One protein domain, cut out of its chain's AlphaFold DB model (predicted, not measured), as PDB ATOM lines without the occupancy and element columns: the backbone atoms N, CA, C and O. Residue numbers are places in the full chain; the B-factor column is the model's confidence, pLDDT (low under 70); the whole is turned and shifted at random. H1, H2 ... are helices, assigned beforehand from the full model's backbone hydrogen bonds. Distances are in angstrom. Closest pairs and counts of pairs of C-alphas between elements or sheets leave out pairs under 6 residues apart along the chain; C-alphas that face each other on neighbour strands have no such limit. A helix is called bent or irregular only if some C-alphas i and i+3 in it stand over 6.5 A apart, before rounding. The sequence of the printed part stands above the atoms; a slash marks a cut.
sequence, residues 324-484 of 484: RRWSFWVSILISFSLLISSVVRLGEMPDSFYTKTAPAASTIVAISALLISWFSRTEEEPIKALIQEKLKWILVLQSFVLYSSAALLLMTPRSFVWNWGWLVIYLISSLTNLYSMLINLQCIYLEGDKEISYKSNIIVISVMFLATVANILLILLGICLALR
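AT A GLANCE: This is residues 324 to 484 of the 484 residues of an uncharacterized protein of Rothia dentocariosa (UniProt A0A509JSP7). Long helices lie lengthwise in an elongated bundle: H4, the longest, has H3 and H5 side by side with it in a curved row, and H1 packs on the hollow side of that row, touching all three. H2 packs on H3 alone, away from H1, H4 and H5. The printed part has 161 residues with five named helices, H1 to H5 in order, and no named strand; the class is all helix. It is compact, with a radius of gyration of the C-alphas of 17.6 A, and spans 56 by 35 by 22 A.

IN THESE COORDINATES: H4, residues 416 to 447, is 47.2 A long, from C-alpha 416 at (195.060, 140.014, 107.417) to C-alpha 447 at (184.901, 174.038, 76.350). H5, residues 454 to 483, measures 44.3 A; H3, residues 382 to 409, 38.8 A; H2, residues 351 to 376, 39.8 A; and H1, residues 324 to 344, 30.7 A, beginning at C-alpha 324 (184.899, 160.526, 77.810). H3 is irregular, C-alphas 387 and 390 being 7.3 A apart, with a kink of 56 degrees near residue 390. H2 is only just irregular, with 6.7 A between C-alphas 355 and 358 and a kink of 35 degrees near 358.

HOW THE PARTS SIT: H4 and H5 form a hairpin at 16 degrees, closest at the C-alphas of Asn 419 and Ala 482, 5.0 A. H1 touches H4 with Ser 331 nearest Asn 433, C-alphas 5.3 A apart. H2 and H3 form a hairpin, closest at the C-alphas of Ala 361 and Ala 406, 4.5 A. Every O i to N i+4 pair is within hydrogen-bond range in H1 and H4; H2 has 16 of 22, H3 22 of 24, H5 24 of 26.

THE WHOLE: The farthest C-alphas, Asp 351 and Lys 450, are 57.4 A apart. The printed part has no cut, and no link is long. Low confidence, under 70, includes residues 347 to 356 and 448 to 456.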
ATOM      1  N   ARG A 324     184.915 159.517  76.742       85.19
ATOM      2  CA  ARG A 324     184.899 160.526  77.810       85.19
ATOM      3  C   ARG A 324     183.704 160.352  78.746       85.19
ATOM      4  O   ARG A 324     183.886 160.286  79.957       85.19
ATOM      5  N   ARG A 325     182.491 160.215  78.202       86.12
ATOM      6  CA  ARG A 325     181.290 159.934  79.006       86.12
ATOM      7  C   ARG A 325     181.423 158.610  79.748       86.12
ATOM      8  O   ARG A 325     181.112 158.553  80.932       86.12
ATOM      9  N   TRP A 326     181.877 157.559  79.073       86.88
ATOM     10  CA  TRP A 326     181.965 156.237  79.689       86.88
ATOM     11  C   TRP A 326     183.040 156.162  80.775       86.88
ATOM     12  O   TRP A 326     182.743 155.678  81.858       86.88
ATOM     13  N   SER A 327     184.236 156.714  80.559       88.12
ATOM     14  CA  SER A 327     185.276 156.790  81.604       88.12
ATOM     15  C   SER A 327     184.832 157.589  82.833       88.12
ATOM     16  O   SER A 327     185.199 157.234  83.954       88.12
ATOM     17  N   PHE A 328     183.998 158.617  82.657       89.12
ATOM     18  CA  PHE A 328     183.383 159.339  83.769       89.12
ATOM     19  C   PHE A 328     182.381 158.463  84.538       89.12
ATOM     20  O   PHE A 328     182.557 158.214  85.730       89.12
ATOM     21  N   TRP A 329     181.355 157.945  83.855       89.69
ATOM     22  CA  TRP A 329     180.273 157.199  84.508       89.69
ATOM     23  C   TRP A 329     180.717 155.855  85.076       89.69
ATOM     24  O   TRP A 329     180.304 155.515  86.178       89.69
ATOM     25  N   VAL A 330     181.570 155.107  84.373       90.12
ATOM     26  CA  VAL A 330     182.095 153.818  84.855       90.12
ATOM     27  C   VAL A 330     182.867 154.015  86.156       90.12
ATOM     28  O   VAL A 330     182.652 153.275  87.111       90.12
ATOM     29  N   SER A 331     183.707 155.051  86.229       90.12
ATOM     30  CA  SER A 331     184.502 155.335  87.426       90.12
ATOM     31  C   SER A 331     183.629 155.672  88.643       90.12
ATOM     32  O   SER A 331     183.863 155.175  89.748       90.12
ATOM     33  N   ILE A 332     182.564 156.446  88.422       90.06
ATOM     34  CA  ILE A 332     181.576 156.781  89.454       90.06
ATOM     35  C   ILE A 332     180.794 155.534  89.872       90.06
ATOM     36  O   ILE A 332     180.742 155.220  91.059       90.06
ATOM     37  N   LEU A 333     180.218 154.800  88.918       91.19
ATOM     38  CA  LEU A 333     179.385 153.627  89.193       91.19
ATOM     39  C   LEU A 333     180.150 152.548  89.962       91.19
ATOM     40  O   LEU A 333     179.609 151.995  90.918       91.19
ATOM     41  N   ILE A 334     181.407 152.280  89.597       89.88
ATOM     42  CA  ILE A 334     182.244 151.301  90.305       89.88
ATOM     43  C   ILE A 334     182.541 151.778  91.726       89.88
ATOM     44  O   ILE A 334     182.362 151.013  92.670       89.88
ATOM     45  N   SER A 335     182.905 153.049  91.908       89.12
ATOM     46  CA  SER A 335     183.211 153.591  93.239       89.12
ATOM     47  C   SER A 335     181.990 153.574  94.167       89.12
ATOM     48  O   SER A 335     182.103 153.177  95.326       89.12
ATOM     49  N   PHE A 336     180.801 153.918  93.658       89.50
ATOM     50  CA  PHE A 336     179.548 153.794  94.413       89.50
ATOM     51  C   PHE A 336     179.184 152.334  94.708       89.50
ATOM     52  O   PHE A 336     178.743 152.025  95.813       89.50
ATOM     53  N   SER A 337     179.405 151.423  93.759       89.31
ATOM     54  CA  SER A 337     179.164 149.989  93.972       89.31
ATOM     55  C   SER A 337     180.076 149.425  95.066       89.31
ATOM     56  O   SER A 337     179.623 148.666  95.923       89.31
ATOM     57  N   LEU A 338     181.346 149.842  95.089       89.25
ATOM     58  CA  LEU A 338     182.295 149.484  96.144       89.25
ATOM     59  C   LEU A 338     181.915 150.090  97.498       89.25
ATOM     60  O   LEU A 338     182.079 149.421  98.513       89.25
ATOM     61  N   LEU A 339     181.359 151.306  97.523       89.62
ATOM     62  CA  LEU A 339     180.851 151.929  98.748       89.62
ATOM     63  C   LEU A 339     179.659 151.163  99.321       89.62
ATOM     64  O   LEU A 339     179.637 150.847 100.504       89.62
ATOM     65  N   ILE A 340     178.684 150.804  98.489       87.19
ATOM     66  CA  ILE A 340     177.555 149.978  98.940       87.19
ATOM     67  C   ILE A 340     178.073 148.622  99.437       87.19
ATOM     68  O   ILE A 340     177.667 148.146 100.495       87.19
ATOM     69  N   SER A 341     179.026 148.024  98.717       83.62
ATOM     70  CA  SER A 341     179.672 146.774  99.122       83.62
ATOM     71  C   SER A 341     180.411 146.885 100.462       83.62
ATOM     72  O   SER A 341     180.399 145.923 101.233       83.62
ATOM     73  N   SER A 342     181.056 148.016 100.762       83.75
ATOM     74  CA  SER A 342     181.739 148.222 102.043       83.75
ATOM     75  C   SER A 342     180.741 148.361 103.193       83.75
ATOM     76  O   SER A 342     180.954 147.763 104.244       83.75
ATOM     77  N   VAL A 343     179.611 149.040 102.972       85.06
ATOM     78  CA  VAL A 343     178.521 149.149 103.957       85.06
ATOM     79  C   VAL A 343     177.915 147.781 104.269       85.06
ATOM     80  O   VAL A 343     177.779 147.428 105.437       85.06
ATOM     81  N   VAL A 344     177.609 146.974 103.246       80.69
ATOM     82  CA  VAL A 344     177.082 145.608 103.440       80.69
ATOM     83  C   VAL A 344     178.054 144.747 104.254       80.69
ATOM     84  O   VAL A 344     177.627 143.939 105.074       80.69
ATOM     85  N   ARG A 345     179.365 144.954 104.085       75.19
ATOM     86  CA  ARG A 345     180.414 144.239 104.826       75.19
ATOM     87  C   ARG A 345     180.581 144.632 106.287       75.19
ATOM     88  O   ARG A 345     181.255 143.910 107.014       75.19
ATOM     89  N   LEU A 346     179.983 145.732 106.735       75.25
ATOM     90  CA  LEU A 346     179.952 146.055 108.164       75.25
ATOM     91  C   LEU A 346     179.003 145.126 108.936       75.25
ATOM     92  O   LEU A 346     179.230 144.888 110.125       75.25
ATOM     93  N   GLY A 347     177.973 144.598 108.263       69.69
ATOM     94  CA  GLY A 347     177.012 143.654 108.833       69.69
ATOM     95  C   GLY A 347     177.594 142.257 109.068       69.69
ATOM     96  O   GLY A 347     178.658 141.906 108.558       69.69
ATOM     97  N   GLU A 348     176.886 141.444 109.851       64.94
ATOM     98  CA  GLU A 348     177.253 140.042 110.061       64.94
ATOM     99  C   GLU A 348     177.044 139.242 108.769       64.94
ATOM    100  O   GLU A 348     175.945 139.189 108.217       64.94
ATOM    101  N   MET A 349     178.122 138.639 108.267       65.38
ATOM    102  CA  MET A 349     178.115 137.816 107.057       65.38
ATOM    103  C   MET A 349     177.727 136.379 107.431       65.38
ATOM    104  O   MET A 349     178.541 135.697 108.053       65.38
ATOM    105  N   PRO A 350     176.525 135.887 107.071       65.00
ATOM    106  CA  PRO A 350     176.147 134.506 107.353       65.00
ATOM    107  C   PRO A 350     177.018 133.537 106.542       65.00
ATOM    108  O   PRO A 350     177.397 133.836 105.411       65.00
ATOM    109  N   ASP A 351     177.259 132.331 107.056       58.53
ATOM    110  CA  ASP A 351     178.096 131.317 106.385       58.53
ATOM    111  C   ASP A 351     177.588 130.923 104.977       58.53
ATOM    112  O   ASP A 351     178.356 130.484 104.122       58.53
ATOM    113  N   SER A 352     176.300 131.153 104.683       61.97
ATOM    114  CA  SER A 352     175.688 130.951 103.356       61.97
ATOM    115  C   SER A 352     175.995 132.049 102.324       61.97
ATOM    116  O   SER A 352     175.574 131.947 101.170       61.97
ATOM    117  N   PHE A 353     176.713 133.108 102.709       64.12
ATOM    118  CA  PHE A 353     177.098 134.202 101.819       64.12
ATOM    119  C   PHE A 353     178.028 133.717 100.693       64.12
ATOM    120  O   PHE A 353     177.860 134.101  99.538       64.12
ATOM    121  N   TYR A 354     178.948 132.798 100.995       58.00
ATOM    122  CA  TYR A 354     180.049 132.404 100.102       58.00
ATOM    123  C   TYR A 354     179.651 131.432  98.988       58.00
ATOM    124  O   TYR A 354     180.246 131.438  97.914       58.00
ATOM    125  N   THR A 355     178.594 130.638  99.175       59.12
ATOM    126  CA  THR A 355     178.047 129.818  98.079       59.12
ATOM    127  C   THR A 355     177.377 130.679  97.003       59.12
ATOM    128  O   THR A 355     177.195 130.229  95.874       59.12
ATOM    129  N   LYS A 356     177.068 131.946  97.320       64.12
ATOM    130  CA  LYS A 356     176.447 132.924  96.416       64.12
ATOM    131  C   LYS A 356     177.444 133.925  95.808       64.12
ATOM    132  O   LYS A 356     177.051 134.677  94.917       64.12
ATOM    133  N   THR A 357     178.718 133.941  96.222       70.19
ATOM    134  CA  THR A 357     179.723 134.899  95.709       70.19
ATOM    135  C   THR A 357     180.385 134.464  94.402       70.19
ATOM    136  O   THR A 357     180.800 135.326  93.629       70.19
ATOM    137  N   ALA A 358     180.449 133.163  94.095       68.88
ATOM    138  CA  ALA A 358     181.070 132.669  92.859       68.88
ATOM    139  C   ALA A 358     180.371 133.166  91.566       68.88
ATOM    140  O   ALA A 358     181.068 133.641  90.663       68.88
ATOM    141  N   PRO A 359     179.021 133.178  91.465       76.31
ATOM    142  CA  PRO A 359     178.327 133.806  90.334       76.31
ATOM    143  C   PRO A 359     178.583 135.318  90.220       76.31
ATOM    144  O   PRO A 359     178.716 135.855  89.117       76.31
ATOM    145  N   ALA A 360     178.697 136.012  91.357       77.25
ATOM    146  CA  ALA A 360     178.987 137.444  91.391       77.25
ATOM    147  C   ALA A 360     180.417 137.741  90.907       77.25
ATOM    148  O   ALA A 360     180.608 138.625  90.074       77.25
ATOM    149  N   ALA A 361     181.407 136.960  91.349       79.62
ATOM    150  CA  ALA A 361     182.786 137.066  90.879       79.62
ATOM    151  C   ALA A 361     182.883 136.829  89.362       79.62
ATOM    152  O   ALA A 361     183.502 137.622  88.657       79.62
ATOM    153  N   SER A 362     182.196 135.806  88.839       82.44
ATOM    154  CA  SER A 362     182.129 135.537  87.395       82.44
ATOM    155  C   SER A 362     181.532 136.711  86.606       82.44
ATOM    156  O   SER A 362     182.094 137.124  85.590       82.44
ATOM    157  N   THR A 363     180.450 137.310  87.114       83.50
ATOM    158  CA  THR A 363     179.819 138.488  86.495       83.50
ATOM    159  C   THR A 363     180.773 139.684  86.459       83.50
ATOM    160  O   THR A 363     180.889 140.352  85.433       83.50
ATOM    161  N   ILE A 364     181.503 139.934  87.551       85.56
ATOM    162  CA  ILE A 364     182.491 141.019  87.629       85.56
ATOM    163  C   ILE A 364     183.615 140.806  86.605       85.56
ATOM    164  O   ILE A 364     183.960 141.738  85.878       85.56
ATOM    165  N   VAL A 365     184.145 139.582  86.490       85.31
ATOM    166  CA  VAL A 365     185.178 139.259  85.491       85.31
ATOM    167  C   VAL A 365     184.661 139.466  84.066       85.31
ATOM    168  O   VAL A 365     185.374 140.041  83.241       85.31
ATOM    169  N   ALA A 366     183.420 139.066  83.773       85.69
ATOM    170  CA  ALA A 366     182.813 139.285  82.461       85.69
ATOM    171  C   ALA A 366     182.688 140.782  82.125       85.69
ATOM    172  O   ALA A 366     183.019 141.189  81.010       85.69
ATOM    173  N   ILE A 367     182.283 141.618  83.087       84.75
ATOM    174  CA  ILE A 367     182.206 143.077  82.912       84.75
ATOM    175  C   ILE A 367     183.598 143.675  82.656       84.75
ATOM    176  O   ILE A 367     183.754 144.451  81.712       84.75
ATOM    177  N   SER A 368     184.623 143.288  83.426       85.00
ATOM    178  CA  SER A 368     186.006 143.733  83.188       85.00
ATOM    179  C   SER A 368     186.509 143.337  81.799       85.00
ATOM    180  O   SER A 368     187.110 144.152  81.098       85.00
ATOM    181  N   ALA A 369     186.237 142.101  81.368       84.50
ATOM    182  CA  ALA A 369     186.629 141.617  80.049       84.50
ATOM    183  C   ALA A 369     185.920 142.382  78.921       84.50
ATOM    184  O   ALA A 369     186.556 142.726  77.925       84.50
ATOM    185  N   LEU A 370     184.631 142.703  79.084       84.56
ATOM    186  CA  LEU A 370     183.880 143.524  78.131       84.56
ATOM    187  C   LEU A 370     184.443 144.945  78.032       84.56
ATOM    188  O   LEU A 370     184.605 145.443  76.919       84.56
ATOM    189  N   LEU A 371     184.788 145.573  79.161       79.75
ATOM    190  CA  LEU A 371     185.404 146.903  79.176       79.75
ATOM    191  C   LEU A 371     186.737 146.908  78.422       79.75
ATOM    192  O   LEU A 371     186.935 147.744  77.544       79.75
ATOM    193  N   ILE A 372     187.625 145.952  78.703       80.62
ATOM    194  CA  ILE A 372     188.927 145.848  78.028       80.62
ATOM    195  C   ILE A 372     188.745 145.532  76.537       80.62
ATOM    196  O   ILE A 372     189.378 146.161  75.689       80.62
ATOM    197  N   SER A 373     187.851 144.594  76.203       81.50
ATOM    198  CA  SER A 373     187.588 144.196  74.817       81.50
ATOM    199  C   SER A 373     186.972 145.326  73.991       81.50
ATOM    200  O   SER A 373     187.237 145.422  72.797       81.50
ATOM    201  N   TRP A 374     186.166 146.198  74.599       76.00
ATOM    202  CA  TRP A 374     185.533 147.300  73.880       76.00
ATOM    203  C   TRP A 374     186.553 148.318  73.346       76.00
ATOM    204  O   TRP A 374     186.387 148.804  72.231       76.00
ATOM    205  N   PHE A 375     187.640 148.583  74.078       72.38
ATOM    206  CA  PHE A 375     188.656 149.565  73.668       72.38
ATOM    207  C   PHE A 375     189.861 148.978  72.928       72.38
ATOM    208  O   PHE A 375     190.656 149.742  72.385       72.38
ATOM    209  N   SER A 376     190.022 147.651  72.896       70.56
ATOM    210  CA  SER A 376     191.116 146.996  72.166       70.56
ATOM    211  C   SER A 376     190.785 146.675  70.705       70.56
ATOM    212  O   SER A 376     191.684 146.348  69.938       70.56
ATOM    213  N   ARG A 377     189.506 146.745  70.308       64.88
ATOM    214  CA  ARG A 377     189.021 146.266  68.999       64.88
ATOM    215  C   ARG A 377     189.221 147.224  67.827       64.88
ATOM    216  O   ARG A 377     188.994 146.810  66.695       64.88
ATOM    217  N   THR A 378     189.596 148.476  68.060       61.62
ATOM    218  CA  THR A 378     189.678 149.479  66.992       61.62
ATOM    219  C   THR A 378     191.103 149.976  66.827       61.62
ATOM    220  O   THR A 378     191.648 150.583  67.748       61.62
ATOM    221  N   GLU A 379     191.685 149.754  65.645       66.31
ATOM    222  CA  GLU A 379     192.846 150.524  65.205       66.31
ATOM    223  C   GLU A 379     192.446 152.000  65.201       66.31
ATOM    224  O   GLU A 379     191.507 152.414  64.519       66.31
ATOM    225  N   GLU A 380     193.101 152.780  66.052       70.81
ATOM    226  CA  GLU A 380     192.830 154.201  66.191       70.81
ATOM    227  C   GLU A 380     193.906 155.013  65.495       70.81
ATOM    228  O   GLU A 380     195.100 154.720  65.585       70.81
ATOM    229  N   GLU A 381     193.470 156.094  64.860       73.00
ATOM    230  CA  GLU A 381     194.382 157.088  64.325       73.00
ATOM    231  C   GLU A 381     195.266 157.679  65.443       73.00
ATOM    232  O   GLU A 381     194.792 157.878  66.573       73.00
ATOM    233  N   PRO A 382     196.543 158.005  65.160       71.50
ATOM    234  CA  PRO A 382     197.530 158.340  66.188       71.50
ATOM    235  C   PRO A 382     197.109 159.495  67.105       71.50
ATOM    236  O   PRO A 382     197.324 159.439  68.316       71.50
ATOM    237  N   ILE A 383     196.474 160.534  66.550       72.62
ATOM    238  CA  ILE A 383     196.012 161.703  67.315       72.62
ATOM    239  C   ILE A 383     194.935 161.305  68.321       72.62
ATOM    240  O   ILE A 383     194.969 161.717  69.484       72.62
ATOM    241  N   LYS A 384     193.973 160.491  67.876       78.12
ATOM    242  CA  LYS A 384     192.858 160.030  68.700       78.12
ATOM    243  C   LYS A 384     193.358 159.164  69.850       78.12
ATOM    244  O   LYS A 384     192.973 159.422  70.991       78.12
ATOM    245  N   ALA A 385     194.266 158.231  69.567       77.00
ATOM    246  CA  ALA A 385     194.872 157.375  70.579       77.00
ATOM    247  C   ALA A 385     195.604 158.189  71.660       77.00
ATOM    248  O   ALA A 385     195.398 157.947  72.848       77.00
ATOM    249  N   LEU A 386     196.391 159.193  71.255       75.31
ATOM    250  CA  LEU A 386     197.146 160.056  72.170       75.31
ATOM    251  C   LEU A 386     196.235 160.917  73.057       75.31
ATOM    252  O   LEU A 386     196.403 160.960  74.275       75.31
ATOM    253  N   ILE A 387     195.240 161.591  72.472       77.75
ATOM    254  CA  ILE A 387     194.330 162.464  73.231       77.75
ATOM    255  C   ILE A 387     193.459 161.645  74.200       77.75
ATOM    256  O   ILE A 387     193.171 162.091  75.315       77.75
ATOM    257  N   GLN A 388     193.041 160.443  73.795       84.00
ATOM    258  CA  GLN A 388     192.171 159.574  74.592       84.00
ATOM    259  C   GLN A 388     192.934 158.667  75.569       84.00
ATOM    260  O   GLN A 388     192.301 158.026  76.409       84.00
ATOM    261  N   GLU A 389     194.268 158.643  75.525       84.12
ATOM    262  CA  GLU A 389     195.119 157.751  76.320       84.12
ATOM    263  C   GLU A 389     194.790 157.809  77.819       84.12
ATOM    264  O   GLU A 389     194.528 156.792  78.458       84.12
ATOM    265  N   LYS A 390     194.708 159.017  78.386       86.06
ATOM    266  CA  LYS A 390     194.412 159.207  79.817       86.06
ATOM    267  C   LYS A 390     193.020 158.699  80.209       86.06
ATOM    268  O   LYS A 390     192.837 158.203  81.318       86.06
ATOM    269  N   LEU A 391     192.046 158.791  79.301       87.00
ATOM    270  CA  LEU A 391     190.695 158.260  79.510       87.00
ATOM    271  C   LEU A 391     190.690 156.727  79.457       87.00
ATOM    272  O   LEU A 391     189.992 156.093  80.247       87.00
ATOM    273  N   LYS A 392     191.506 156.129  78.580       86.75
ATOM    274  CA  LYS A 392     191.708 154.672  78.521       86.75
ATOM    275  C   LYS A 392     192.342 154.146  79.801       86.75
ATOM    276  O   LYS A 392     191.852 153.164  80.349       86.75
ATOM    277  N   TRP A 393     193.357 154.832  80.327       87.50
ATOM    278  CA  TRP A 393     193.992 154.455  81.593       87.50
ATOM    279  C   TRP A 393     193.005 154.400  82.761       87.50
ATOM    280  O   TRP A 393     193.061 153.457  83.545       87.50
ATOM    281  N   ILE A 394     192.051 155.335  82.842       89.75
ATOM    282  CA  ILE A 394     190.974 155.286  83.848       89.75
ATOM    283  C   ILE A 394     190.188 153.977  83.746       89.75
ATOM    284  O   ILE A 394     189.944 153.314  84.749       89.75
ATOM    285  N   LEU A 395     189.792 153.597  82.534       89.19
ATOM    286  CA  LEU A 395     188.981 152.404  82.296       89.19
ATOM    287  C   LEU A 395     189.767 151.113  82.554       89.19
ATOM    288  O   LEU A 395     189.215 150.169  83.118       89.19
ATOM    289  N   VAL A 396     191.053 151.084  82.198       90.31
ATOM    290  CA  VAL A 396     191.959 149.964  82.491       90.31
ATOM    291  C   VAL A 396     192.142 149.802  84.000       90.31
ATOM    292  O   VAL A 396     191.966 148.700  84.515       90.31
ATOM    293  N   LEU A 397     192.416 150.892  84.723       91.69
ATOM    294  CA  LEU A 397     192.555 150.876  86.181       91.69
ATOM    295  C   LEU A 397     191.263 150.421  86.867       91.69
ATOM    296  O   LEU A 397     191.310 149.587  87.768       91.69
ATOM    297  N   GLN A 398     190.103 150.890  86.406       91.19
ATOM    298  CA  GLN A 398     188.816 150.437  86.936       91.19
ATOM    299  C   GLN A 398     188.528 148.958  86.621       91.19
ATOM    300  O   GLN A 398     188.008 148.226  87.462       91.19
ATOM    301  N   SER A 399     188.919 148.478  85.437       90.25
ATOM    302  CA  SER A 399     188.801 147.057  85.080       90.25
ATOM    303  C   SER A 399     189.700 146.180  85.954       90.25
ATOM    304  O   SER A 399     189.288 145.090  86.360       90.25
ATOM    305  N   PHE A 400     190.897 146.674  86.288       91.31
ATOM    306  CA  PHE A 400     191.817 146.042  87.229       91.31
ATOM    307  C   PHE A 400     191.232 145.993  88.646       91.31
ATOM    308  O   PHE A 400     191.205 144.923  89.245       91.31
ATOM    309  N   VAL A 401     190.667 147.099  89.148       92.06
ATOM    310  CA  VAL A 401     189.959 147.165  90.444       92.06
ATOM    311  C   VAL A 401     188.853 146.110  90.529       92.06
ATOM    312  O   VAL A 401     188.766 145.375  91.516       92.06
ATOM    313  N   LEU A 402     188.023 145.998  89.488       90.50
ATOM    314  CA  LEU A 402     186.967 144.990  89.410       90.50
ATOM    315  C   LEU A 402     187.537 143.564  89.402       90.50
ATOM    316  O   LEU A 402     187.072 142.710  90.155       90.50
ATOM    317  N   TYR A 403     188.581 143.311  88.614       89.62
ATOM    318  CA  TYR A 403     189.218 141.997  88.549       89.62
ATOM    319  C   TYR A 403     189.835 141.584  89.896       89.62
ATOM    320  O   TYR A 403     189.600 140.475  90.376       89.62
ATOM    321  N   SER A 404     190.553 142.495  90.563       89.81
ATOM    322  CA  SER A 404     191.087 142.280  91.912       89.81
ATOM    323  C   SER A 404     189.977 142.041  92.937       89.81
ATOM    324  O   SER A 404     190.128 141.189  93.811       89.81
ATOM    325  N   SER A 405     188.843 142.737  92.806       88.69
ATOM    326  CA  SER A 405     187.668 142.527  93.660       88.69
ATOM    327  C   SER A 405     187.094 141.120  93.486       88.69
ATOM    328  O   SER A 405     186.797 140.454  94.475       88.69
ATOM    329  N   ALA A 406     186.982 140.631  92.246       86.69
ATOM    330  CA  ALA A 406     186.525 139.271  91.964       86.69
ATOM    331  C   ALA A 406     187.475 138.211  92.543       86.69
ATOM    332  O   ALA A 406     187.015 137.237  93.135       86.69
ATOM    333  N   ALA A 407     188.790 138.423  92.430       85.19
ATOM    334  CA  ALA A 407     189.786 137.527  93.009       85.19
ATOM    335  C   ALA A 407     189.679 137.463  94.544       85.19
ATOM    336  O   ALA A 407     189.617 136.376  95.110       85.19
ATOM    337  N   LEU A 408     189.579 138.615  95.219       84.25
ATOM    338  CA  LEU A 408     189.447 138.682  96.681       84.25
ATOM    339  C   LEU A 408     188.113 138.127  97.200       84.25
ATOM    340  O   LEU A 408     188.072 137.589  98.305       84.25
ATOM    341  N   LEU A 409     187.035 138.188  96.410       79.88
ATOM    342  CA  LEU A 409     185.753 137.549  96.743       79.88
ATOM    343  C   LEU A 409     185.823 136.012  96.777       79.88
ATOM    344  O   LEU A 409     184.989 135.392  97.435       79.88
ATOM    345  N   LEU A 410     186.790 135.408  96.080       75.69
ATOM    346  CA  LEU A 410     187.014 133.957  96.063       75.69
ATOM    347  C   LEU A 410     187.973 133.486  97.172       75.69
ATOM    348  O   LEU A 410     188.102 132.284  97.397       75.69
ATOM    349  N   MET A 411     188.651 134.410  97.862       75.38
ATOM    350  CA  MET A 411     189.579 134.093  98.952       75.38
ATOM    351  C   MET A 411     188.859 133.966 100.302       75.38
ATOM    352  O   MET A 411     187.804 134.555 100.528       75.38
ATOM    353  N   THR A 412     189.455 133.218 101.236       66.94
ATOM    354  CA  THR A 412     188.885 133.000 102.572       66.94
ATOM    355  C   THR A 412     189.006 134.256 103.465       66.94
ATOM    356  O   THR A 412     190.098 134.810 103.628       66.94
ATOM    357  N   PRO A 413     187.909 134.707 104.104       65.00
ATOM    358  CA  PRO A 413     187.783 136.036 104.725       65.00
ATOM    359  C   PRO A 413     188.339 136.134 106.159       65.00
ATOM    360  O   PRO A 413     187.776 136.812 107.010       65.00
ATOM    361  N   ARG A 414     189.436 135.440 106.474       61.62
ATOM    362  CA  ARG A 414     190.031 135.447 107.832       61.62
ATOM    363  C   ARG A 414     191.497 135.854 107.879       61.62
ATOM    364  O   ARG A 414     192.101 135.855 108.945       61.62
ATOM    365  N   SER A 415     192.087 136.184 106.736       63.78
ATOM    366  CA  SER A 415     193.480 136.607 106.679       63.78
ATOM    367  C   SER A 415     193.582 138.128 106.771       63.78
ATOM    368  O   SER A 415     192.799 138.846 106.153       63.78
ATOM    369  N   PHE A 416     194.602 138.618 107.478       74.50
ATOM    370  CA  PHE A 416     195.060 140.014 107.417       74.50
ATOM    371  C   PHE A 416     195.119 140.530 105.965       74.50
ATOM    372  O   PHE A 416     194.717 141.651 105.663       74.50
ATOM    373  N   VAL A 417     195.535 139.653 105.047       77.88
ATOM    374  CA  VAL A 417     195.617 139.896 103.602       77.88
ATOM    375  C   VAL A 417     194.260 140.251 102.982       77.88
ATOM    376  O   VAL A 417     194.211 141.085 102.081       77.88
ATOM    377  N   TRP A 418     193.154 139.676 103.458       81.38
ATOM    378  CA  TRP A 418     191.821 139.930 102.911       81.38
ATOM    379  C   TRP A 418     191.309 141.335 103.266       81.38
ATOM    380  O   TRP A 418     190.911 142.087 102.375       81.38
ATOM    381  N   ASN A 419     191.392 141.727 104.542       80.25
ATOM    382  CA  ASN A 419     190.962 143.053 105.008       80.25
ATOM    383  C   ASN A 419     191.809 144.178 104.385       80.25
ATOM    384  O   ASN A 419     191.271 145.147 103.844       80.25
ATOM    385  N   TRP A 420     193.135 144.018 104.373       84.50
ATOM    386  CA  TRP A 420     194.042 144.999 103.766       84.50
ATOM    387  C   TRP A 420     193.977 145.011 102.236       84.50
ATOM    388  O   TRP A 420     194.087 146.077 101.629       84.50
ATOM    389  N   GLY A 421     193.730 143.863 101.601       87.06
ATOM    390  CA  GLY A 421     193.529 143.771 100.155       87.06
ATOM    391  C   GLY A 421     192.352 144.624  99.681       87.06
ATOM    392  O   GLY A 421     192.467 145.351  98.694       87.06
ATOM    393  N   TRP A 422     191.245 144.623 100.428       88.69
ATOM    394  CA  TRP A 422     190.105 145.490 100.130       88.69
ATOM    395  C   TRP A 422     190.401 146.977 100.313       88.69
ATOM    396  O   TRP A 422     189.984 147.771  99.471       88.69
ATOM    397  N   LEU A 423     191.157 147.360 101.347       89.69
ATOM    398  CA  LEU A 423     191.590 148.749 101.524       89.69
ATOM    399  C   LEU A 423     192.411 149.240 100.321       89.69
ATOM    400  O   LEU A 423     192.170 150.337  99.819       89.69
ATOM    401  N   VAL A 424     193.336 148.416  99.815       90.81
ATOM    402  CA  VAL A 424     194.132 148.743  98.620       90.81
ATOM    403  C   VAL A 424     193.239 148.919  97.388       90.81
ATOM    404  O   VAL A 424     193.393 149.902  96.662       90.81
ATOM    405  N   ILE A 425     192.266 148.026  97.174       92.25
ATOM    406  CA  ILE A 425     191.281 148.155  96.085       92.25
ATOM    407  C   ILE A 425     190.522 149.480  96.187       92.25
ATOM    408  O   ILE A 425     190.385 150.192  95.188       92.25
ATOM    409  N   TYR A 426     190.046 149.838  97.380       92.75
ATOM    410  CA  TYR A 426     189.318 151.087  97.588       92.75
ATOM    411  C   TYR A 426     190.176 152.319  97.315       92.75
ATOM    412  O   TYR A 426     189.695 153.261  96.687       92.75
ATOM    413  N   LEU A 427     191.444 152.308  97.738       91.88
ATOM    414  CA  LEU A 427     192.384 153.398  97.478       91.88
ATOM    415  C   LEU A 427     192.632 153.572  95.976       91.88
ATOM    416  O   LEU A 427     192.510 154.688  95.469       91.88
ATOM    417  N   ILE A 428     192.912 152.485  95.250       93.19
ATOM    418  CA  ILE A 428     193.137 152.532  93.797       93.19
ATOM    419  C   ILE A 428     191.873 153.018  93.074       93.19
ATOM    420  O   ILE A 428     191.961 153.899  92.214       93.19
ATOM    421  N   SER A 429     190.693 152.506  93.440       93.19
ATOM    422  CA  SER A 429     189.417 152.945  92.859       93.19
ATOM    423  C   SER A 429     189.154 154.426  93.117       93.19
ATOM    424  O   SER A 429     188.788 155.158  92.199       93.19
ATOM    425  N   SER A 430     189.368 154.886  94.353       92.12
ATOM    426  CA  SER A 430     189.143 156.276  94.756       92.12
ATOM    427  C   SER A 430     190.091 157.236  94.033       92.12
ATOM    428  O   SER A 430     189.644 158.229  93.459       92.12
ATOM    429  N   LEU A 431     191.386 156.900  93.952       92.62
ATOM    430  CA  LEU A 431     192.374 157.670  93.189       92.62
ATOM    431  C   LEU A 431     192.015 157.735  91.700       92.62
ATOM    432  O   LEU A 431     192.057 158.808  91.099       92.62
ATOM    433  N   THR A 432     191.601 156.611  91.115       92.88
ATOM    434  CA  THR A 432     191.174 156.547  89.710       92.88
ATOM    435  C   THR A 432     189.915 157.385  89.465       92.88
ATOM    436  O   THR A 432     189.789 158.054  88.434       92.88
ATOM    437  N   ASN A 433     188.987 157.406  90.422       92.94
ATOM    438  CA  ASN A 433     187.778 158.220  90.363       92.94
ATOM    439  C   ASN A 433     188.074 159.718  90.477       92.94
ATOM    440  O   ASN A 433     187.616 160.490  89.636       92.94
ATOM    441  N   LEU A 434     188.923 160.128  91.423       90.75
ATOM    442  CA  LEU A 434     189.408 161.508  91.519       90.75
ATOM    443  C   LEU A 434     190.135 161.946  90.243       90.75
ATOM    444  O   LEU A 434     189.898 163.042  89.739       90.75
ATOM    445  N   TYR A 435     190.967 161.076  89.671       90.38
ATOM    446  CA  TYR A 435     191.650 161.353  88.410       90.38
ATOM    447  C   TYR A 435     190.665 161.538  87.242       90.38
ATOM    448  O   TYR A 435     190.772 162.510  86.492       90.38
ATOM    449  N   SER A 436     189.651 160.670  87.126       90.44
ATOM    450  CA  SER A 436     188.569 160.799  86.132       90.44
ATOM    451  C   SER A 436     187.790 162.107  86.270       90.44
ATOM    452  O   SER A 436     187.481 162.767  85.272       90.44
ATOM    453  N   MET A 437     187.529 162.525  87.508       89.31
ATOM    454  CA  MET A 437     186.888 163.801  87.807       89.31
ATOM    455  C   MET A 437     187.747 164.993  87.378       89.31
ATOM    456  O   MET A 437     187.260 165.858  86.652       89.31
ATOM    457  N   LEU A 438     189.025 165.025  87.764       87.69
ATOM    458  CA  LEU A 438     189.946 166.108  87.404       87.69
ATOM    459  C   LEU A 438     190.063 166.277  85.886       87.69
ATOM    460  O   LEU A 438     190.012 167.398  85.379       87.69
ATOM    461  N   ILE A 439     190.146 165.166  85.150       85.94
ATOM    462  CA  ILE A 439     190.193 165.187  83.686       85.94
ATOM    463  C   ILE A 439     188.914 165.780  83.092       85.94
ATOM    464  O   ILE A 439     188.981 166.607  82.178       85.94
ATOM    465  N   ASN A 440     187.747 165.383  83.597       85.44
ATOM    466  CA  ASN A 440     186.482 165.913  83.097       85.44
ATOM    467  C   ASN A 440     186.304 167.397  83.432       85.44
ATOM    468  O   ASN A 440     185.810 168.133  82.577       85.44
ATOM    469  N   LEU A 441     186.773 167.854  84.598       84.50
ATOM    470  CA  LEU A 441     186.780 169.271  84.970       84.50
ATOM    471  C   LEU A 441     187.662 170.097  84.033       84.50
ATOM    472  O   LEU A 441     187.234 171.134  83.534       84.50
ATOM    473  N   GLN A 442     188.870 169.602  83.744       83.56
ATOM    474  CA  GLN A 442     189.781 170.237  82.796       83.56
ATOM    475  C   GLN A 442     189.143 170.336  81.408       83.56
ATOM    476  O   GLN A 442     189.227 171.381  80.767       83.56
ATOM    477  N   CYS A 443     188.478 169.271  80.950       80.88
ATOM    478  CA  CYS A 443     187.782 169.303  79.673       80.88
ATOM    479  C   CYS A 443     186.656 170.341  79.684       80.88
ATOM    480  O   CYS A 443     186.603 171.114  78.742       80.88
ATOM    481  N   ILE A 444     185.816 170.393  80.733       80.12
ATOM    482  CA  ILE A 444     184.725 171.379  80.889       80.12
ATOM    483  C   ILE A 444     185.261 172.813  80.832       80.12
ATOM    484  O   ILE A 444     184.713 173.632  80.100       80.12
ATOM    485  N   TYR A 445     186.352 173.099  81.549       79.44
ATOM    486  CA  TYR A 445     186.994 174.414  81.543       79.44
ATOM    487  C   TYR A 445     187.429 174.846  80.133       79.44
ATOM    488  O   TYR A 445     187.265 176.002  79.754       79.44
ATOM    489  N   LEU A 446     187.945 173.909  79.334       77.38
ATOM    490  CA  LEU A 446     188.391 174.177  77.965       77.38
ATOM    491  C   LEU A 446     187.246 174.349  76.965       77.38
ATOM    492  O   LEU A 446     187.458 174.932  75.908       77.38
ATOM    493  N   GLU A 447     186.041 173.862  77.260       74.31
ATOM    494  CA  GLU A 447     184.901 174.038  76.350       74.31
ATOM    495  C   GLU A 447     184.391 175.482  76.327       74.31
ATOM    496  O   GLU A 447     183.837 175.911  75.318       74.31
ATOM    497  N   GLY A 448     184.608 176.232  77.413       63.09
ATOM    498  CA  GLY A 448     184.106 177.593  77.579       63.09
ATOM    499  C   GLY A 448     182.588 177.674  77.811       63.09
ATOM    500  O   GLY A 448     181.835 176.722  77.608       63.09
ATOM    501  N   ASP A 449     182.130 178.848  78.250       50.47
ATOM    502  CA  ASP A 449     180.773 179.068  78.785       50.47
ATOM    503  C   ASP A 449     179.649 179.198  77.736       50.47
ATOM    504  O   ASP A 449     178.485 179.345  78.102       50.47
ATOM    505  N   LYS A 450     179.952 179.166  76.429       54.09
ATOM    506  CA  LYS A 450     179.018 179.648  75.389       54.09
ATOM    507  C   LYS A 450     178.310 178.580  74.545       54.09
ATOM    508  O   LYS A 450     177.474 178.934  73.719       54.09
ATOM    509  N   GLU A 451     178.571 177.287  74.743       52.66
ATOM    510  CA  GLU A 451     177.810 176.233  74.050       52.66
ATOM    511  C   GLU A 451     176.561 175.804  74.844       52.66
ATOM    512  O   GLU A 451     176.567 175.752  76.074       52.66
ATOM    513  N   ILE A 452     175.510 175.379  74.124       45.19
ATOM    514  CA  ILE A 452     174.234 174.801  74.622       45.19
ATOM    515  C   ILE A 452     174.434 173.740  75.734       45.19
ATOM    516  O   ILE A 452     173.534 173.465  76.532       45.19
ATOM    517  N   SER A 453     175.633 173.166  75.840       51.56
ATOM    518  CA  SER A 453     176.010 172.169  76.838       51.56
ATOM    519  C   SER A 453     176.222 172.706  78.271       51.56
ATOM    520  O   SER A 453     176.323 171.888  79.194       51.56
ATOM    521  N   TYR A 454     176.187 174.029  78.505       55.00
ATOM    522  CA  TYR A 454     176.334 174.638  79.841       55.00
ATOM    523  C   TYR A 454     175.335 174.080  80.870       55.00
ATOM    524  O   TYR A 454     175.706 173.764  82.000       55.00
ATOM    525  N   LYS A 455     174.082 173.824  80.465       61.69
ATOM    526  CA  LYS A 455     173.058 173.242  81.358       61.69
ATOM    527  C   LYS A 455     173.436 171.854  81.886       61.69
ATOM    528  O   LYS A 455     173.088 171.505  83.009       61.69
ATOM    529  N   SER A 456     174.172 171.068  81.101       68.06
ATOM    530  CA  SER A 456     174.637 169.744  81.532       68.06
ATOM    531  C   SER A 456     175.891 169.804  82.414       68.06
ATOM    532  O   SER A 456     176.146 168.853  83.148       68.06
ATOM    533  N   ASN A 457     176.630 170.921  82.418       75.44
ATOM    534  CA  ASN A 457     177.798 171.098  83.289       75.44
ATOM    535  C   ASN A 457     177.398 171.141  84.753       75.44
ATOM    536  O   ASN A 457     178.068 170.525  85.571       75.44
ATOM    537  N   ILE A 458     176.282 171.802  85.071       79.06
ATOM    538  CA  ILE A 458     175.756 171.869  86.439       79.06
ATOM    539  C   ILE A 458     175.504 170.454  86.970       79.06
ATOM    540  O   ILE A 458     175.985 170.108  88.042       79.06
ATOM    541  N   ILE A 459     174.838 169.606  86.176       80.81
ATOM    542  CA  ILE A 459     174.567 168.208  86.542       80.81
ATOM    543  C   ILE A 459     175.877 167.442  86.756       80.81
ATOM    544  O   ILE A 459     176.027 166.752  87.762       80.81
ATOM    545  N   VAL A 460     176.837 167.571  85.834       81.69
ATOM    546  CA  VAL A 460     178.135 166.888  85.949       81.69
ATOM    547  C   VAL A 460     178.881 167.340  87.205       81.69
ATOM    548  O   VAL A 460     179.368 166.491  87.943       81.69
ATOM    549  N   ILE A 461     178.904 168.640  87.504       84.12
ATOM    550  CA  ILE A 461     179.549 169.198  88.701       84.12
ATOM    551  C   ILE A 461     178.870 168.687  89.980       84.12
ATOM    552  O   ILE A 461     179.559 168.250  90.901       84.12
ATOM    553  N   SER A 462     177.535 168.664  90.039       85.44
ATOM    554  CA  SER A 462     176.803 168.106  91.185       85.44
ATOM    555  C   SER A 462     177.100 166.618  91.391       85.44
ATOM    556  O   SER A 462     177.312 166.177  92.521       85.44
ATOM    557  N   VAL A 463     177.175 165.838  90.308       88.00
ATOM    558  CA  VAL A 463     177.543 164.416  90.368       88.00
ATOM    559  C   VAL A 463     178.988 164.237  90.844       88.00
ATOM    560  O   VAL A 463     179.251 163.356  91.659       88.00
ATOM    561  N   MET A 464     179.921 165.082  90.393       88.25
ATOM    562  CA  MET A 464     181.311 165.064  90.864       88.25
ATOM    563  C   MET A 464     181.401 165.344  92.364       88.25
ATOM    564  O   MET A 464     182.118 164.636  93.063       88.25
ATOM    565  N   PHE A 465     180.627 166.309  92.870       88.44
ATOM    566  CA  PHE A 465     180.564 166.603  94.302       88.44
ATOM    567  C   PHE A 465     180.081 165.388  95.112       88.44
ATOM    568  O   PHE A 465     180.746 164.956  96.057       88.44
ATOM    569  N   LEU A 466     178.969 164.767  94.702       88.69
ATOM    570  CA  LEU A 466     178.463 163.551  95.350       88.69
ATOM    571  C   LEU A 466     179.490 162.413  95.307       88.69
ATOM    572  O   LEU A 466     179.695 161.714  96.298       88.69
ATOM    573  N   ALA A 467     180.174 162.249  94.178       89.50
ATOM    574  CA  ALA A 467     181.180 161.216  94.012       89.50
ATOM    575  C   ALA A 467     182.446 161.480  94.853       89.50
ATOM    576  O   ALA A 467     183.038 160.530  95.363       89.50
ATOM    577  N   THR A 468     182.841 162.741  95.079       89.12
ATOM    578  CA  THR A 468     183.919 163.066  96.029       89.12
ATOM    579  C   THR A 468     183.551 162.715  97.466       89.12
ATOM    580  O   THR A 468     184.368 162.123  98.169       89.12
ATOM    581  N   VAL A 469     182.314 162.991  97.893       90.12
ATOM    582  CA  VAL A 469     181.827 162.590  99.223       90.12
ATOM    583  C   VAL A 469     181.822 161.064  99.354       90.12
ATOM    584  O   VAL A 469     182.317 160.527 100.345       90.12
ATOM    585  N   ALA A 470     181.348 160.356  98.325       88.75
ATOM    586  CA  ALA A 470     181.355 158.895  98.285       88.75
ATOM    587  C   ALA A 470     182.774 158.308  98.382       88.75
ATOM    588  O   ALA A 470     182.982 157.342  99.112       88.75
ATOM    589  N   ASN A 471     183.760 158.909  97.710       91.31
ATOM    590  CA  ASN A 471     185.162 158.490  97.790       91.31
ATOM    591  C   ASN A 471     185.748 158.659  99.201       91.31
ATOM    592  O   ASN A 471     186.469 157.780  99.668       91.31
ATOM    593  N   ILE A 472     185.437 159.767  99.885       90.50
ATOM    594  CA  ILE A 472     185.883 160.004 101.267       90.50
ATOM    595  C   ILE A 472     185.277 158.949 102.198       90.50
ATOM    596  O   ILE A 472     186.002 158.309 102.959       90.50
ATOM    597  N   LEU A 473     183.966 158.711 102.089       91.31
ATOM    598  CA  LEU A 473     183.272 157.681 102.865       91.31
ATOM    599  C   LEU A 473     183.831 156.281 102.587       91.31
ATOM    600  O   LEU A 473     184.032 155.511 103.521       91.31
ATOM    601  N   LEU A 474     184.131 155.961 101.325       90.75
ATOM    602  CA  LEU A 474     184.686 154.667 100.931       90.75
ATOM    603  C   LEU A 474     186.038 154.409 101.605       90.75
ATOM    604  O   LEU A 474     186.265 153.314 102.117       90.75
ATOM    605  N   ILE A 475     186.919 155.414 101.634       90.75
ATOM    606  CA  ILE A 475     188.230 155.307 102.288       90.75
ATOM    607  C   ILE A 475     188.066 155.161 103.803       90.75
ATOM    608  O   ILE A 475     188.677 154.271 104.389       90.75
ATOM    609  N   LEU A 476     187.223 155.988 104.432       90.00
ATOM    610  CA  LEU A 476     186.973 155.920 105.876       90.00
ATOM    611  C   LEU A 476     186.440 154.543 106.289       90.00
ATOM    612  O   LEU A 476     186.984 153.916 107.195       90.00
ATOM    613  N   LEU A 477     185.436 154.030 105.570       87.88
ATOM    614  CA  LEU A 477     184.892 152.692 105.801       87.88
ATOM    615  C   LEU A 477     185.925 151.594 105.541       87.88
ATOM    616  O   LEU A 477     185.973 150.612 106.278       87.88
ATOM    617  N   GLY A 478     186.771 151.766 104.525       86.12
ATOM    618  CA  GLY A 478     187.886 150.866 104.254       86.12
ATOM    619  C   GLY A 478     188.860 150.763 105.424       86.12
ATOM    620  O   GLY A 478     189.239 149.657 105.797       86.12
ATOM    621  N   ILE A 479     189.234 151.896 106.023       87.81
ATOM    622  CA  ILE A 479     190.128 151.936 107.189       87.81
ATOM    623  C   ILE A 479     189.455 151.265 108.392       87.81
ATOM    624  O   ILE A 479     190.077 150.437 109.052       87.81
ATOM    625  N   CYS A 480     188.176 151.559 108.649       84.44
ATOM    626  CA  CYS A 480     187.424 150.919 109.730       84.44
ATOM    627  C   CYS A 480     187.346 149.393 109.568       84.44
ATOM    628  O   CYS A 480     187.529 148.670 110.542       84.44
ATOM    629  N   LEU A 481     187.106 148.901 108.348       81.88
ATOM    630  CA  LEU A 481     187.082 147.465 108.049       81.88
ATOM    631  C   LEU A 481     188.467 146.814 108.156       81.88
ATOM    632  O   LEU A 481     188.548 145.643 108.502       81.88
ATOM    633  N   ALA A 482     189.545 147.547 107.864       83.12
ATOM    634  CA  ALA A 482     190.909 147.030 107.964       83.12
ATOM    635  C   ALA A 482     191.415 146.905 109.411       83.12
ATOM    636  O   ALA A 482     192.286 146.081 109.684       83.12
ATOM    637  N   LEU A 483     190.886 147.736 110.315       80.50
ATOM    638  CA  LEU A 483     191.219 147.743 111.745       80.50
ATOM    639  C   LEU A 483     190.359 146.782 112.583       80.50
ATOM    640  O   LEU A 483     190.685 146.553 113.747       80.50
ATOM    641  N   ARG A 484     189.270 146.262 112.009       72.81
ATOM    642  CA  ARG A 484     188.430 145.206 112.586       72.81
ATOM    643  C   ARG A 484     189.025 143.836 112.279       72.81
ATOM    644  O   ARG A 484     188.915 142.972 113.174       72.81
TER     645      ARG A 484